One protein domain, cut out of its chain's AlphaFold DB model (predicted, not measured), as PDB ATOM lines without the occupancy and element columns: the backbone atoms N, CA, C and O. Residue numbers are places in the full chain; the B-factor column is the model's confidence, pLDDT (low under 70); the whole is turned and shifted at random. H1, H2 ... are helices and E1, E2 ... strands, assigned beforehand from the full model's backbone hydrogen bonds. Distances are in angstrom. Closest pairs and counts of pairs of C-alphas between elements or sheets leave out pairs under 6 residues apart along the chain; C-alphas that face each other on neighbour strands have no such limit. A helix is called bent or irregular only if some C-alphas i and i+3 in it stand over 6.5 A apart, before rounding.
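What this domain is: This is residues 33 to 142 of the 235 residues of an uncharacterized protein of Hymenobacter sp. HDW8 (UniProt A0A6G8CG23). One long helix, H1, lies slantwise over a twisted sheet of five strands, with the short H2 turning the chain from the end of H1 into the sheet and H3 packing on E4 and on the last turns of H1. Helices H1, H2 and H3 on one face of the sheet make two layers. The printed part has 110 residues, with named elements in the order H1 H2 E1 E2 E3 E4 E5 H3; the sheet order is E2 E1 E3 E4 E5, antiparallel throughout, and the class is mixed, helices and strands. The whole is compact, with a radius of gyration of the C-alphas of 14.3 A, and elongated in outline, spanning 44 by 27 by 24 A.

How they stand to each other: H1, residues 42 to 63, touches H2, residues 65 to 70, only at the corner by their link, closest at the C-alphas of Gln 60 and Leu 68, 6.4 A. E1, residues 71 to 78, forms a hairpin with E2, residues 83 to 85; N 84 and O 77 are 2.9 A apart, within hydrogen-bond range. E3, residues 96 to 105, is antiparallel to E1, with N 74 and O 100 at 2.9 A. E3, E4, residues 108 to 118, and E5, residues 123 to 126, form a meander, each strand the antiparallel neighbour of the one before; N 99 and O 115 are 2.8 A apart, N 116 and O 125 also 2.8 A. H1 is on the sheet at a height of 8.8 A, over E1, E3 and E4, at 54 degrees to E4 on the local plane. H3, residues 128 to 138, lies over E4 at a height of 8.6 A; their closest C-alphas, of Ser 113 and Ser 130, are 5.2 A apart. H3 touches H1 through residues 59 to 63 of H1 alone, at a steep tilt of 61 degrees, the same way; the C-alphas of Ile 63 and Arg 135 are closest, 5.0 A. Every O i to N i+4 pair is within hydrogen-bond range in H1 and H3; in H2 0 of 2 are, beside 2 of 3 O i to N i+3 pairs.

Where its parts are: H1 begins at C-alpha 42 (168.243, 183.495, 137.388) and is 30.9 A long. H2 is only just irregular, with C-alphas 66 and 69 6.9 A apart. E1 measures 22.5 A, E3 28.9 A and E4 30.6 A, while E2 and E5 are short, 6.8 A and 7.3 A. H3, 15.5 A, ends at C-alpha 138 (194.046, 176.664, 162.913).

The domain as a whole: The farthest C-alphas, of Ser 40 and Lys 141, are 45.2 A apart. The printed part has no cut and no long link; E2 to E3, ten residues, is short but not tight. Mean pLDDT of the printed part is 89.3, with residues 33 to 35 under 70.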
ATOM      1  N   ASP A  33     182.163 175.366 148.252       60.59
ATOM      2  CA  ASP A  33     181.204 174.455 148.879       60.59
ATOM      3  C   ASP A  33     180.100 173.899 147.956       60.59
ATOM      4  O   ASP A  33     179.194 173.229 148.440       60.59
ATOM      5  N   ASN A  34     180.166 174.115 146.632       59.00
ATOM      6  CA  ASN A  34     179.188 173.608 145.640       59.00
ATOM      7  C   ASN A  34     177.701 173.881 145.977       59.00
ATOM      8  O   ASN A  34     176.809 173.259 145.391       59.00
ATOM      9  N   PHE A  35     177.415 174.797 146.906       66.56
ATOM     10  CA  PHE A  35     176.071 175.039 147.410       66.56
ATOM     11  C   PHE A  35     175.173 175.662 146.335       66.56
ATOM     12  O   PHE A  35     175.585 176.549 145.583       66.56
ATOM     13  N   GLN A  36     173.920 175.203 146.268       70.88
ATOM     14  CA  GLN A  36     172.926 175.677 145.308       70.88
ATOM     15  C   GLN A  36     171.635 176.068 146.023       70.88
ATOM     16  O   GLN A  36     171.025 175.258 146.717       70.88
ATOM     17  N   ILE A  37     171.186 177.304 145.802       84.06
ATOM     18  CA  ILE A  37     169.878 177.770 146.268       84.06
ATOM     19  C   ILE A  37     168.744 177.182 145.415       84.06
ATOM     20  O   ILE A  37     168.868 177.064 144.192       84.06
ATOM     21  N   LYS A  38     167.604 176.869 146.039       88.88
ATOM     22  CA  LYS A  38     166.407 176.390 145.332       88.88
ATOM     23  C   LYS A  38     165.605 177.570 144.788       88.88
ATOM     24  O   LYS A  38     164.753 178.139 145.465       88.88
ATOM     25  N   THR A  39     165.875 177.951 143.546       88.81
ATOM     26  CA  THR A  39     165.101 178.973 142.832       88.81
ATOM     27  C   THR A  39     165.101 178.706 141.333       88.81
ATOM     28  O   THR A  39     166.100 178.257 140.774       88.81
ATOM     29  N   SER A  40     163.992 179.020 140.665       88.56
ATOM     30  CA  SER A  40     163.917 179.049 139.200       88.56
ATOM     31  C   SER A  40     164.350 180.398 138.610       88.56
ATOM     32  O   SER A  40     164.525 180.517 137.398       88.56
ATOM     33  N   LYS A  41     164.533 181.434 139.444       92.94
ATOM     34  CA  LYS A  41     164.816 182.803 138.995       92.94
ATOM     35  C   LYS A  41     166.322 183.050 138.893       92.94
ATOM     36  O   LYS A  41     167.018 183.155 139.903       92.94
ATOM     37  N   SER A  42     166.819 183.236 137.669       91.38
ATOM     38  CA  SER A  42     168.243 183.495 137.388       91.38
ATOM     39  C   SER A  42     168.792 184.729 138.114       91.38
ATOM     40  O   SER A  42     169.909 184.689 138.620       91.38
ATOM     41  N   ILE A  43     167.996 185.795 138.237       92.62
ATOM     42  CA  ILE A  43     168.373 187.019 138.963       92.62
ATOM     43  C   ILE A  43     168.712 186.736 140.437       92.62
ATOM     44  O   ILE A  43     169.720 187.221 140.940       92.62
ATOM     45  N   ILE A  44     167.924 185.893 141.113       92.62
ATOM     46  CA  ILE A  44     168.127 185.546 142.527       92.62
ATOM     47  C   ILE A  44     169.410 184.728 142.675       92.62
ATOM     48  O   ILE A  44     170.234 185.021 143.540       92.62
ATOM     49  N   LYS A  45     169.617 183.753 141.781       91.56
ATOM     50  CA  LYS A  45     170.849 182.958 141.720       91.56
ATOM     51  C   LYS A  45     172.083 183.837 141.525       91.56
ATOM     52  O   LYS A  45     173.044 183.706 142.277       91.56
ATOM     53  N   ASN A  46     172.040 184.757 140.567       92.31
ATOM     54  CA  ASN A  46     173.160 185.648 140.276       92.31
ATOM     55  C   ASN A  46     173.455 186.599 141.442       92.31
ATOM     56  O   ASN A  46     174.621 186.827 141.757       92.31
ATOM     57  N   ASN A  47     172.427 187.127 142.111       94.56
ATOM     58  CA  ASN A  47     172.630 187.991 143.272       94.56
ATOM     59  C   ASN A  47     173.234 187.225 144.453       94.56
ATOM     60  O   ASN A  47     174.168 187.719 145.078       94.56
ATOM     61  N   PHE A  48     172.777 185.997 144.718       92.81
ATOM     62  CA  PHE A  48     173.391 185.158 145.746       92.81
ATOM     63  C   PHE A  48     174.864 184.860 145.438       92.81
ATOM     64  O   PHE A  48     175.704 185.012 146.319       92.81
ATOM     65  N   ILE A  49     175.201 184.508 144.191       92.00
ATOM     66  CA  ILE A  49     176.598 184.274 143.778       92.00
ATOM     67  C   ILE A  49     177.458 185.520 144.030       92.00
ATOM     68  O   ILE A  49     178.570 185.402 144.549       92.00
ATOM     69  N   LYS A  50     176.947 186.717 143.717       93.38
ATOM     70  CA  LYS A  50     177.642 187.987 143.985       93.38
ATOM     71  C   LYS A  50     177.866 188.217 145.479       93.38
ATOM     72  O   LYS A  50     179.003 188.447 145.882       93.38
ATOM     73  N   ALA A  51     176.815 188.113 146.294       93.69
ATOM     74  CA  ALA A  51     176.910 188.269 147.744       93.69
ATOM     75  C   ALA A  51     177.896 187.255 148.348       93.69
ATOM     76  O   ALA A  51     178.813 187.624 149.077       93.69
ATOM     77  N   LYS A  52     177.797 185.982 147.958       92.19
ATOM     78  CA  LYS A  52     178.725 184.942 148.401       92.19
ATOM     79  C   LYS A  52     180.169 185.212 147.974       92.19
ATOM     80  O   LYS A  52     181.072 185.017 148.775       92.19
ATOM     81  N   THR A  53     180.401 185.706 146.759       90.88
ATOM     82  CA  THR A  53     181.752 186.075 146.297       90.88
ATOM     83  C   THR A  53     182.363 187.175 147.168       90.88
ATOM     84  O   THR A  53     183.543 187.105 147.518       90.88
ATOM     85  N   ILE A  54     181.562 188.170 147.564       89.81
ATOM     86  CA  ILE A  54     181.992 189.229 148.487       89.81
ATOM     87  C   ILE A  54     182.341 188.627 149.854       89.81
ATOM     88  O   ILE A  54     183.439 188.866 150.360       89.81
ATOM     89  N   ALA A  55     181.453 187.807 150.420       92.00
ATOM     90  CA  ALA A  55     181.673 187.149 151.706       92.00
ATOM     91  C   ALA A  55     182.927 186.254 151.696       92.00
ATOM     92  O   ALA A  55     183.781 186.389 152.572       92.00
ATOM     93  N   ASP A  56     183.091 185.419 150.667       90.56
ATOM     94  CA  ASP A  56     184.241 184.525 150.511       90.56
ATOM     95  C   ASP A  56     185.542 185.334 150.399       90.56
ATOM     96  O   ASP A  56     186.541 184.984 151.023       90.56
ATOM     97  N   THR A  57     185.532 186.459 149.678       87.75
ATOM     98  CA  THR A  57     186.696 187.356 149.576       87.75
ATOM     99  C   THR A  57     187.095 187.924 150.941       87.75
ATOM    100  O   THR A  57     188.282 187.986 151.268       87.75
ATOM    101  N   ILE A  58     186.120 188.331 151.758       87.12
ATOM    102  CA  ILE A  58     186.366 188.841 153.114       87.12
ATOM    103  C   ILE A  58     186.915 187.722 154.007       87.12
ATOM    104  O   ILE A  58     187.959 187.896 154.637       87.12
ATOM    105  N   ALA A  59     186.269 186.555 154.008       89.69
ATOM    106  CA  ALA A  59     186.690 185.397 154.792       89.69
ATOM    107  C   ALA A  59     188.121 184.951 154.437       89.69
ATOM    108  O   ALA A  59     188.938 184.719 155.330       89.69
ATOM    109  N   GLN A  60     188.468 184.908 153.143       87.25
ATOM    110  CA  GLN A  60     189.820 184.579 152.671       87.25
ATOM    111  C   GLN A  60     190.871 185.567 153.180       87.25
ATOM    112  O   GLN A  60     191.956 185.146 153.577       87.25
ATOM    113  N   LYS A  61     190.566 186.871 153.202       83.31
ATOM    114  CA  LYS A  61     191.484 187.885 153.745       83.31
ATOM    115  C   LYS A  61     191.707 187.712 155.249       83.31
ATOM    116  O   LYS A  61     192.825 187.897 155.721       83.31
ATOM    117  N   LEU A  62     190.664 187.351 155.995       85.44
ATOM    118  CA  LEU A  62     190.721 187.234 157.452       85.44
ATOM    119  C   LEU A  62     191.399 185.937 157.921       85.44
ATOM    120  O   LEU A  62     192.277 185.982 158.785       85.44
ATOM    121  N   ILE A  63     191.040 184.793 157.331       85.94
ATOM    122  CA  ILE A  63     191.518 183.467 157.765       85.94
ATOM    123  C   ILE A  63     192.802 183.029 157.033       85.94
ATOM    124  O   ILE A  63     193.550 182.201 157.553       85.94
ATOM    125  N   ALA A  64     193.106 183.650 155.890       80.62
ATOM    126  CA  ALA A  64     194.014 183.204 154.826       80.62
ATOM    127  C   ALA A  64     193.354 182.221 153.825       80.62
ATOM    128  O   ALA A  64     192.624 181.314 154.247       80.62
ATOM    129  N   PRO A  65     193.590 182.375 152.502       79.19
ATOM    130  CA  PRO A  65     192.853 181.642 151.467       79.19
ATOM    131  C   PRO A  65     192.936 180.118 151.582       79.19
ATOM    132  O   PRO A  65     191.935 179.425 151.409       79.19
ATOM    133  N   GLU A  66     194.111 179.585 151.912       81.94
ATOM    134  CA  GLU A  66     194.368 178.145 152.001       81.94
ATOM    135  C   GLU A  66     193.619 177.461 153.151       81.94
ATOM    136  O   GLU A  66     193.470 176.240 153.160       81.94
ATOM    137  N   LYS A  67     193.117 178.238 154.117       84.38
ATOM    138  CA  LYS A  67     192.428 177.725 155.303       84.38
ATOM    139  C   LYS A  67     190.911 177.687 155.162       84.38
ATOM    140  O   LYS A  67     190.266 177.027 155.975       84.38
ATOM    141  N   LEU A  68     190.344 178.338 154.141       85.06
ATOM    142  CA  LEU A  68     188.892 178.419 153.955       85.06
ATOM    143  C   LEU A  68     188.245 177.037 153.767       85.06
ATOM    144  O   LEU A  68     187.119 176.826 154.199       85.06
ATOM    145  N   GLY A  69     188.976 176.065 153.210       84.19
ATOM    146  CA  GLY A  69     188.503 174.682 153.067       84.19
ATOM    147  C   GLY A  69     188.209 173.956 154.389       84.19
ATOM    148  O   GLY A  69     187.573 172.910 154.366       84.19
ATOM    149  N   ASN A  70     188.627 174.505 155.536       86.75
ATOM    150  CA  ASN A  70     188.305 173.963 156.863       86.75
ATOM    151  C   ASN A  70     186.940 174.434 157.399       86.75
ATOM    152  O   ASN A  70     186.558 174.069 158.512       86.75
ATOM    153  N   PHE A  71     186.227 175.276 156.647       91.00
ATOM    154  CA  PHE A  71     184.979 175.886 157.086       91.00
ATOM    155  C   PHE A  71     183.782 175.262 156.389       91.00
ATOM    156  O   PHE A  71     183.727 175.162 155.164       91.00
ATOM    157  N   HIS A  72     182.786 174.902 157.190       90.81
ATOM    158  CA  HIS A  72     181.449 174.627 156.697       90.81
ATOM    159  C   HIS A  72     180.687 175.946 156.557       90.81
ATOM    160  O   HIS A  72     180.715 176.770 157.469       90.81
ATOM    161  N   CYS A  73     180.021 176.154 155.425       90.62
ATOM    162  CA  CYS A  73     179.257 177.369 155.172       90.62
ATOM    163  C   CYS A  73     177.758 177.079 155.240       90.62
ATOM    164  O   CYS A  73     177.273 176.152 154.590       90.62
ATOM    165  N   GLU A  74     177.025 177.912 155.972       91.62
ATOM    166  CA  GLU A  74     175.563 177.943 155.940       91.62
ATOM    167  C   GLU A  74     175.065 179.320 155.520       91.62
ATOM    168  O   GLU A  74     175.763 180.327 155.672       91.62
ATOM    169  N   TYR A  75     173.832 179.358 155.019       90.50
ATOM    170  CA  TYR A  75     173.226 180.566 154.496       90.50
ATOM    171  C   TYR A  75     171.795 180.723 154.999       90.50
ATOM    172  O   TYR A  75     171.051 179.755 155.184       90.50
ATOM    173  N   HIS A  76     171.388 181.970 155.171       93.50
ATOM    174  CA  HIS A  76     169.979 182.313 155.230       93.50
ATOM    175  C   HIS A  76     169.732 183.663 154.560       93.50
ATOM    176  O   HIS A  76     170.653 184.423 154.252       93.50
ATOM    177  N   PHE A  77     168.466 183.916 154.278       95.06
ATOM    178  CA  PHE A  77     167.986 185.031 153.487       95.06
ATOM    179  C   PHE A  77     166.908 185.738 154.286       95.06
ATOM    180  O   PHE A  77     165.934 185.096 154.690       95.06
ATOM    181  N   GLU A  78     167.073 187.037 154.505       95.50
ATOM    182  CA  GLU A  78     166.062 187.838 155.187       95.50
ATOM    183  C   GLU A  78     165.153 188.541 154.190       95.50
ATOM    184  O   GLU A  78     165.545 188.927 153.084       95.50
ATOM    185  N   TYR A  79     163.911 188.695 154.618       94.50
ATOM    186  CA  TYR A  79     162.873 189.483 153.987       94.50
ATOM    187  C   TYR A  79     162.207 190.316 155.084       94.50
ATOM    188  O   TYR A  79     162.379 190.044 156.270       94.50
ATOM    189  N   TYR A  80     161.396 191.299 154.701       90.50
ATOM    190  CA  TYR A  80     160.678 192.138 155.668       90.50
ATOM    191  C   TYR A  80     159.810 191.349 156.663       90.50
ATOM    192  O   TYR A  80     159.575 191.818 157.771       90.50
ATOM    193  N   ASP A  81     159.312 190.183 156.255       92.56
ATOM    194  CA  ASP A  81     158.292 189.402 156.952       92.56
ATOM    195  C   ASP A  81     158.729 187.979 157.328       92.56
ATOM    196  O   ASP A  81     158.035 187.302 158.084       92.56
ATOM    197  N   GLU A  82     159.853 187.495 156.798       93.94
ATOM    198  CA  GLU A  82     160.271 186.107 156.976       93.94
ATOM    199  C   GLU A  82     161.783 185.922 156.822       93.94
ATOM    200  O   GLU A  82     162.486 186.751 156.243       93.94
ATOM    201  N   GLN A  83     162.270 184.775 157.293       94.25
ATOM    202  CA  GLN A  83     163.602 184.266 156.989       94.25
ATOM    203  C   GLN A  83     163.473 182.959 156.204       94.25
ATOM    204  O   GLN A  83     162.582 182.148 156.471       94.25
ATOM    205  N   LYS A  84     164.358 182.754 155.226       91.81
ATOM    206  CA  LYS A  84     164.494 181.494 154.483       91.81
ATOM    207  C   LYS A  84     165.893 180.930 154.663       91.81
ATOM    208  O   LYS A  84     166.864 181.676 154.634       91.81
ATOM    209  N   TYR A  85     166.004 179.616 154.774       90.38
ATOM    210  CA  TYR A  85     167.260 178.898 154.975       90.38
ATOM    211  C   TYR A  85     167.640 178.075 153.740       90.38
ATOM    212  O   TYR A  85     166.902 178.000 152.757       90.38
ATOM    213  N   ASN A  86     168.795 177.409 153.809       80.31
ATOM    214  CA  ASN A  86     169.392 176.605 152.738       80.31
ATOM    215  C   ASN A  86     168.430 175.685 151.962       80.31
ATOM    216  O   ASN A  86     168.618 175.453 150.769       80.31
ATOM    217  N   ASN A  87     167.422 175.132 152.636       83.38
ATOM    218  CA  ASN A  87     166.520 174.139 152.057       83.38
ATOM    219  C   ASN A  87     165.218 174.714 151.501       83.38
ATOM    220  O   ASN A  87     164.469 173.963 150.860       83.38
ATOM    221  N   ASP A  88     164.970 176.003 151.706       87.06
ATOM    222  CA  ASP A  88     163.741 176.660 151.295       87.06
ATOM    223  C   ASP A  88     163.770 177.069 149.826       87.06
ATOM    224  O   ASP A  88     164.815 177.350 149.237       87.06
ATOM    225  N   SER A  89     162.581 177.126 149.228       89.31
ATOM    226  CA  SER A  89     162.417 177.696 147.893       89.31
ATOM    227  C   SER A  89     162.351 179.218 147.967       89.31
ATOM    228  O   SER A  89     161.559 179.780 148.725       89.31
ATOM    229  N   ILE A  90     163.162 179.884 147.147       90.44
ATOM    230  CA  ILE A  90     163.304 181.339 147.141       90.44
ATOM    231  C   ILE A  90     162.729 181.907 145.850       90.44
ATOM    232  O   ILE A  90     163.263 181.696 144.760       90.44
ATOM    233  N   ASN A  91     161.649 182.676 145.978       89.69
ATOM    234  CA  ASN A  91     160.895 183.194 144.835       89.69
ATOM    235  C   ASN A  91     160.898 184.725 144.734       89.69
ATOM    236  O   ASN A  91     160.458 185.260 143.716       89.69
ATOM    237  N   LYS A  92     161.402 185.439 145.742       93.25
ATOM    238  CA  LYS A  92     161.539 186.902 145.757       93.25
ATOM    239  C   LYS A  92     162.987 187.279 146.120       93.25
ATOM    240  O   LYS A  92     163.640 186.478 146.785       93.25
ATOM    241  N   PRO A  93     163.532 188.412 145.642       93.69
ATOM    242  CA  PRO A  93     164.844 188.880 146.086       93.69
ATOM    243  C   PRO A  93     164.831 189.164 147.600       93.69
ATOM    244  O   PRO A  93     163.877 189.791 148.064       93.69
ATOM    245  N   PRO A  94     165.835 188.702 148.362       95.62
ATOM    246  CA  PRO A  94     165.952 189.006 149.786       95.62
ATOM    247  C   PRO A  94     166.424 190.440 150.026       95.62
ATOM    248  O   PRO A  94     167.049 191.048 149.153       95.62
ATOM    249  N   THR A  95     166.131 190.969 151.215       96.62
ATOM    250  CA  THR A  95     166.691 192.243 151.685       96.62
ATOM    251  C   THR A  95     168.146 192.071 152.098       96.62
ATOM    252  O   THR A  95     168.954 192.960 151.832       96.62
ATOM    253  N   ASP A  96     168.476 190.907 152.667       96.56
ATOM    254  CA  ASP A  96     169.800 190.587 153.186       96.56
ATOM    255  C   ASP A  96     170.187 189.128 152.916       96.56
ATOM    256  O   ASP A  96     169.372 188.200 152.964       96.56
ATOM    257  N   TYR A  97     171.474 188.939 152.655       95.81
ATOM    258  CA  TYR A  97     172.153 187.663 152.511       95.81
ATOM    259  C   TYR A  97     173.030 187.449 153.738       95.81
ATOM    260  O   TYR A  97     173.962 188.218 153.974       95.81
ATOM    261  N   HIS A  98     172.775 186.386 154.493       95.81
ATOM    262  CA  HIS A  98     173.584 186.023 155.651       95.81
ATOM    263  C   HIS A  98     174.373 184.762 155.355       95.81
ATOM    264  O   HIS A  98     173.806 183.725 155.017       95.81
ATOM    265  N   ILE A  99     175.689 184.863 155.486       94.88
ATOM    266  CA  ILE A  99     176.645 183.796 155.226       94.88
ATOM    267  C   ILE A  99     177.391 183.511 156.527       94.88
ATOM    268  O   ILE A  99     178.071 184.386 157.057       94.88
ATOM    269  N   SER A 100     177.260 182.297 157.054       94.31
ATOM    270  CA  SER A 100     177.899 181.869 158.301       94.31
ATOM    271  C   SER A 100     178.989 180.844 158.027       94.31
ATOM    272  O   SER A 100     178.718 179.791 157.451       94.31
ATOM    273  N   TYR A 101     180.212 181.140 158.468       94.25
ATOM    274  CA  TYR A 101     181.358 180.242 158.351       94.25
ATOM    275  C   TYR A 101     181.613 179.550 159.691       94.25
ATOM    276  O   TYR A 101     181.958 180.191 160.687       94.25
ATOM    277  N   TYR A 102     181.481 178.229 159.707       93.44
ATOM    278  CA  TYR A 102     181.695 177.393 160.879       93.44
ATOM    279  C   TYR A 102     183.013 176.646 160.767       93.44
ATOM    280  O   TYR A 102     183.190 175.812 159.878       93.44
ATOM    281  N   LEU A 103     183.927 176.894 161.703       93.62
ATOM    282  CA  LEU A 103     185.115 176.057 161.837       93.62
ATOM    283  C   LEU A 103     184.723 174.757 162.541       93.62
ATOM    284  O   LEU A 103     184.366 174.782 163.721       93.62
ATOM    285  N   ILE A 104     184.823 173.631 161.836       89.19
ATOM    286  CA  ILE A 104     184.655 172.300 162.423       89.19
ATOM    287  C   ILE A 104     186.038 171.688 162.623       89.19
ATOM    288  O   ILE A 104     186.797 171.528 161.672       89.19
ATOM    289  N   TYR A 105     186.369 171.329 163.859       86.00
ATOM    290  CA  TYR A 105     187.665 170.753 164.202       86.00
ATOM    291  C   TYR A 105     187.474 169.514 165.073       86.00
ATOM    292  O   TYR A 105     186.912 169.587 166.164       86.00
ATOM    293  N   ASN A 106     187.934 168.356 164.589       85.44
ATOM    294  CA  ASN A 106     187.782 167.058 165.262       85.44
ATOM    295  C   ASN A 106     186.335 166.743 165.699       85.44
ATOM    296  O   ASN A 106     186.105 166.173 166.768       85.44
ATOM    297  N   GLY A 107     185.360 167.132 164.870       82.50
ATOM    298  CA  GLY A 107     183.928 166.935 165.121       82.50
ATOM    299  C   GLY A 107     183.279 167.980 166.034       82.50
ATOM    300  O   GLY A 107     182.059 167.978 166.162       82.50
ATOM    301  N   ASP A 108     184.055 168.894 166.625       84.25
ATOM    302  CA  ASP A 108     183.525 169.995 167.425       84.25
ATOM    303  C   ASP A 108     183.389 171.257 166.555       84.25
ATOM    304  O   ASP A 108     184.313 171.642 165.834       84.25
ATOM    305  N   THR A 109     182.255 171.952 166.655       89.06
ATOM    306  CA  THR A 109     182.129 173.320 166.132       89.06
ATOM    307  C   THR A 109     182.909 174.265 167.035       89.06
ATOM    308  O   THR A 109     182.545 174.445 168.201       89.06
ATOM    309  N   ILE A 110     183.973 174.863 166.499       91.00
ATOM    310  CA  ILE A 110     184.811 175.805 167.240       91.00
ATOM    311  C   ILE A 110     184.117 177.154 167.379       91.00
ATOM    312  O   ILE A 110     184.084 177.714 168.463       91.00
ATOM    313  N   GLY A 111     183.490 177.651 166.317       90.44
ATOM    314  CA  GLY A 111     182.691 178.870 166.376       90.44
ATOM    315  C   GLY A 111     182.024 179.183 165.045       90.44
ATOM    316  O   GLY A 111     182.272 178.493 164.055       90.44
ATOM    317  N   ASN A 112     181.222 180.244 165.034       92.00
ATOM    318  CA  ASN A 112     180.577 180.805 163.848       92.00
ATOM    319  C   ASN A 112     181.118 182.220 163.591       92.00
ATOM    320  O   ASN A 112     181.136 183.050 164.503       92.00
ATOM    321  N   SER A 113     181.518 182.476 162.347       92.94
ATOM    322  CA  SER A 113     181.889 183.793 161.833       92.94
ATOM    323  C   SER A 113     180.890 184.254 160.765       92.94
ATOM    324  O   SER A 113     181.047 183.908 159.592       92.94
ATOM    325  N   PRO A 114     179.843 185.005 161.149       93.62
ATOM    326  CA  PRO A 114     178.842 185.508 160.213       93.62
ATOM    327  C   PRO A 114     179.306 186.741 159.427       93.62
ATOM    328  O   PRO A 114     180.017 187.610 159.945       93.62
ATOM    329  N   ILE A 115     178.820 186.838 158.190       93.12
ATOM    330  CA  ILE A 115     178.859 188.013 157.317       93.12
ATOM    331  C   ILE A 115     177.440 188.262 156.790       93.12
ATOM    332  O   ILE A 115     176.815 187.344 156.260       93.12
ATOM    333  N   SER A 116     176.945 189.493 156.908       94.31
ATOM    334  CA  SER A 116     175.668 189.931 156.335       94.31
ATOM    335  C   SER A 116     175.903 190.967 155.241       94.31
ATOM    336  O   SER A 116     176.692 191.901 155.419       94.31
ATOM    337  N   ILE A 117     175.225 190.793 154.109       94.06
ATOM    338  CA  ILE A 117     175.329 191.632 152.915       94.06
ATOM    339  C   ILE A 117     173.924 192.040 152.488       94.06
ATOM    340  O   ILE A 117     173.063 191.179 152.328       94.06
ATOM    341  N   ASP A 118     173.692 193.327 152.264       94.50
ATOM    342  CA  ASP A 118     172.386 193.810 151.826       94.50
ATOM    343  C   ASP A 118     172.111 193.549 150.334       94.50
ATOM    344  O   ASP A 118     172.970 193.132 149.550       94.50
ATOM    345  N   SER A 119     170.879 193.827 149.918       94.06
ATOM    346  CA  SER A 119     170.439 193.740 148.519       94.06
ATOM    347  C   SER A 119     171.176 194.681 147.548       94.06
ATOM    348  O   SER A 119     171.102 194.474 146.334       94.06
ATOM    349  N   SER A 120     171.921 195.669 148.060       94.25
ATOM    350  CA  SER A 120     172.807 196.567 147.299       94.25
ATOM    351  C   SER A 120     174.267 196.099 147.293       94.25
ATOM    352  O   SER A 120     175.146 196.806 146.793       94.25
ATOM    353  N   PHE A 121     174.528 194.899 147.818       91.69
ATOM    354  CA  PHE A 121     175.842 194.277 147.942       91.69
ATOM    355  C   PHE A 121     176.822 195.029 148.858       91.69
ATOM    356  O   PHE A 121     178.039 194.899 148.706       91.69
ATOM    357  N   GLN A 122     176.309 195.795 149.821       88.94
ATOM    358  CA  GLN A 122     177.103 196.387 150.895       88.94
ATOM    359  C   GLN A 122     177.165 195.435 152.086       88.94
ATOM    360  O   GLN A 122     176.182 194.779 152.426       88.94
ATOM    361  N   VAL A 123     178.324 195.349 152.737       88.62
ATOM    362  CA  VAL A 123     178.467 194.546 153.953       88.62
ATOM    363  C   VAL A 123     177.821 195.312 155.106       88.62
ATOM    364  O   VAL A 123     178.274 196.398 155.456       88.62
ATOM    365  N   LYS A 124     176.778 194.741 155.710       88.06
ATOM    366  CA  LYS A 124     176.107 195.311 156.888       88.06
ATOM    367  C   LYS A 124     176.737 194.867 158.195       88.06
ATOM    368  O   LYS A 124     176.681 195.586 159.184       88.06
ATOM    369  N   TYR A 125     177.292 193.660 158.211       87.06
ATOM    370  CA  TYR A 125     177.831 193.064 159.424       87.06
ATOM    371  C   TYR A 125     178.900 192.024 159.094       87.06
ATOM    372  O   TYR A 125     178.763 191.257 158.143       87.06
ATOM    373  N   CYS A 126     179.969 191.987 159.887       87.00
ATOM    374  CA  CYS A 126     181.009 190.967 159.813       87.00
ATOM    375  C   CYS A 126     181.612 190.759 161.203       87.00
ATOM    376  O   CYS A 126     182.130 191.700 161.802       87.00
ATOM    377  N   ARG A 127     181.595 189.522 161.713       86.81
ATOM    378  CA  ARG A 127     182.225 189.195 163.001       86.81
ATOM    379  C   ARG A 127     183.717 188.897 162.825       86.81
ATOM    380  O   ARG A 127     184.154 187.746 162.833       86.81
ATOM    381  N   ILE A 128     184.499 189.953 162.621       85.44
ATOM    382  CA  ILE A 128     185.929 189.889 162.263       85.44
ATOM    383  C   ILE A 128     186.766 189.153 163.316       85.44
ATOM    384  O   ILE A 128     187.587 188.297 162.989       85.44
ATOM    385  N   ASN A 129     186.527 189.454 164.588       84.88
ATOM    386  CA  ASN A 129     187.148 188.797 165.734       84.88
ATOM    387  C   ASN A 129     186.970 187.272 165.705       84.88
ATOM    388  O   ASN A 129     187.935 186.546 165.941       84.88
ATOM    389  N   SER A 130     185.785 186.764 165.351       89.31
ATOM    390  CA  SER A 130     185.568 185.315 165.255       89.31
ATOM    391  C   SER A 130     186.423 184.674 164.166       89.31
ATOM    392  O   SER A 130     187.032 183.634 164.424       89.31
ATOM    393  N   PHE A 131     186.564 185.313 163.000       89.56
ATOM    394  CA  PHE A 131     187.450 184.815 161.947       89.56
ATOM    395  C   PHE A 131     188.907 184.746 162.405       89.56
ATOM    396  O   PHE A 131     189.611 183.774 162.123       89.56
ATOM    397  N   ILE A 132     189.362 185.760 163.135       87.12
ATOM    398  CA  ILE A 132     190.746 185.851 163.602       87.12
ATOM    399  C   ILE A 132     191.025 184.816 164.691       87.12
ATOM    400  O   ILE A 132     192.028 184.109 164.612       87.12
ATOM    401  N   GLY A 133     190.112 184.642 165.647       89.94
ATOM    402  CA  GLY A 133     190.230 183.597 166.662       89.94
ATOM    403  C   GLY A 133     190.259 182.197 166.047       89.94
ATOM    404  O   GLY A 133     191.114 181.381 166.387       89.94
ATOM    405  N   GLN A 134     189.395 181.930 165.065       92.25
ATOM    406  CA  GLN A 134     189.391 180.660 164.329       92.25
ATOM    407  C   GLN A 134     190.675 180.447 163.518       92.25
ATOM    408  O   GLN A 134     191.197 179.333 163.470       92.25
ATOM    409  N   ARG A 135     191.230 181.504 162.914       91.06
ATOM    410  CA  ARG A 135     192.546 181.449 162.269       91.06
ATOM    411  C   ARG A 135     193.641 181.097 163.271       91.06
ATOM    412  O   ARG A 135     194.441 180.214 162.987       91.06
ATOM    413  N   HIS A 136     193.680 181.752 164.430       90.75
ATOM    414  CA  HIS A 136     194.656 181.448 165.479       90.75
ATOM    415  C   HIS A 136     194.523 180.017 165.999       90.75
ATOM    416  O   HIS A 136     195.535 179.366 166.260       90.75
ATOM    417  N   PHE A 137     193.301 179.495 166.068       92.12
ATOM    418  CA  PHE A 137     193.052 178.092 166.370       92.12
ATOM    419  C   PHE A 137     193.666 177.159 165.310       92.12
ATOM    420  O   PHE A 137     194.397 176.234 165.653       92.12
ATOM    421  N   LEU A 138     193.445 177.431 164.017       91.25
ATOM    422  CA  LEU A 138     194.046 176.664 162.913       91.25
ATOM    423  C   LEU A 138     195.577 176.788 162.842       91.25
ATOM    424  O   LEU A 138     196.248 175.862 162.397       91.25
ATOM    425  N   GLU A 139     196.132 177.918 163.276       90.75
ATOM    426  CA  GLU A 139     197.578 178.150 163.400       90.75
ATOM    427  C   GLU A 139     198.185 177.493 164.653       90.75
ATOM    428  O   GLU A 139     199.393 177.580 164.859       90.75
ATOM    429  N   GLY A 140     197.373 176.850 165.501       91.31
ATOM    430  CA  GLY A 140     197.825 176.191 166.728       91.31
ATOM    431  C   GLY A 140     198.172 177.143 167.876       91.31
ATOM    432  O   GLY A 140     198.721 176.697 168.879       91.31
ATOM    433  N   LYS A 141     197.846 178.436 167.756       91.88
ATOM    434  CA  LYS A 141     198.048 179.439 168.818       91.88
ATOM    435  C   LYS A 141     197.043 179.279 169.957       91.88
ATOM    436  O   LYS A 141     197.367 179.545 171.104       91.88
ATOM    437  N   LEU A 142     195.829 178.824 169.644       93.44
ATOM    438  CA  LEU A 142     194.802 178.495 170.633       93.44
ATOM    439  C   LEU A 142     194.696 176.976 170.738       93.44
ATOM    440  O   LEU A 142     194.434 176.300 169.744       93.44
TER     441      LEU A 142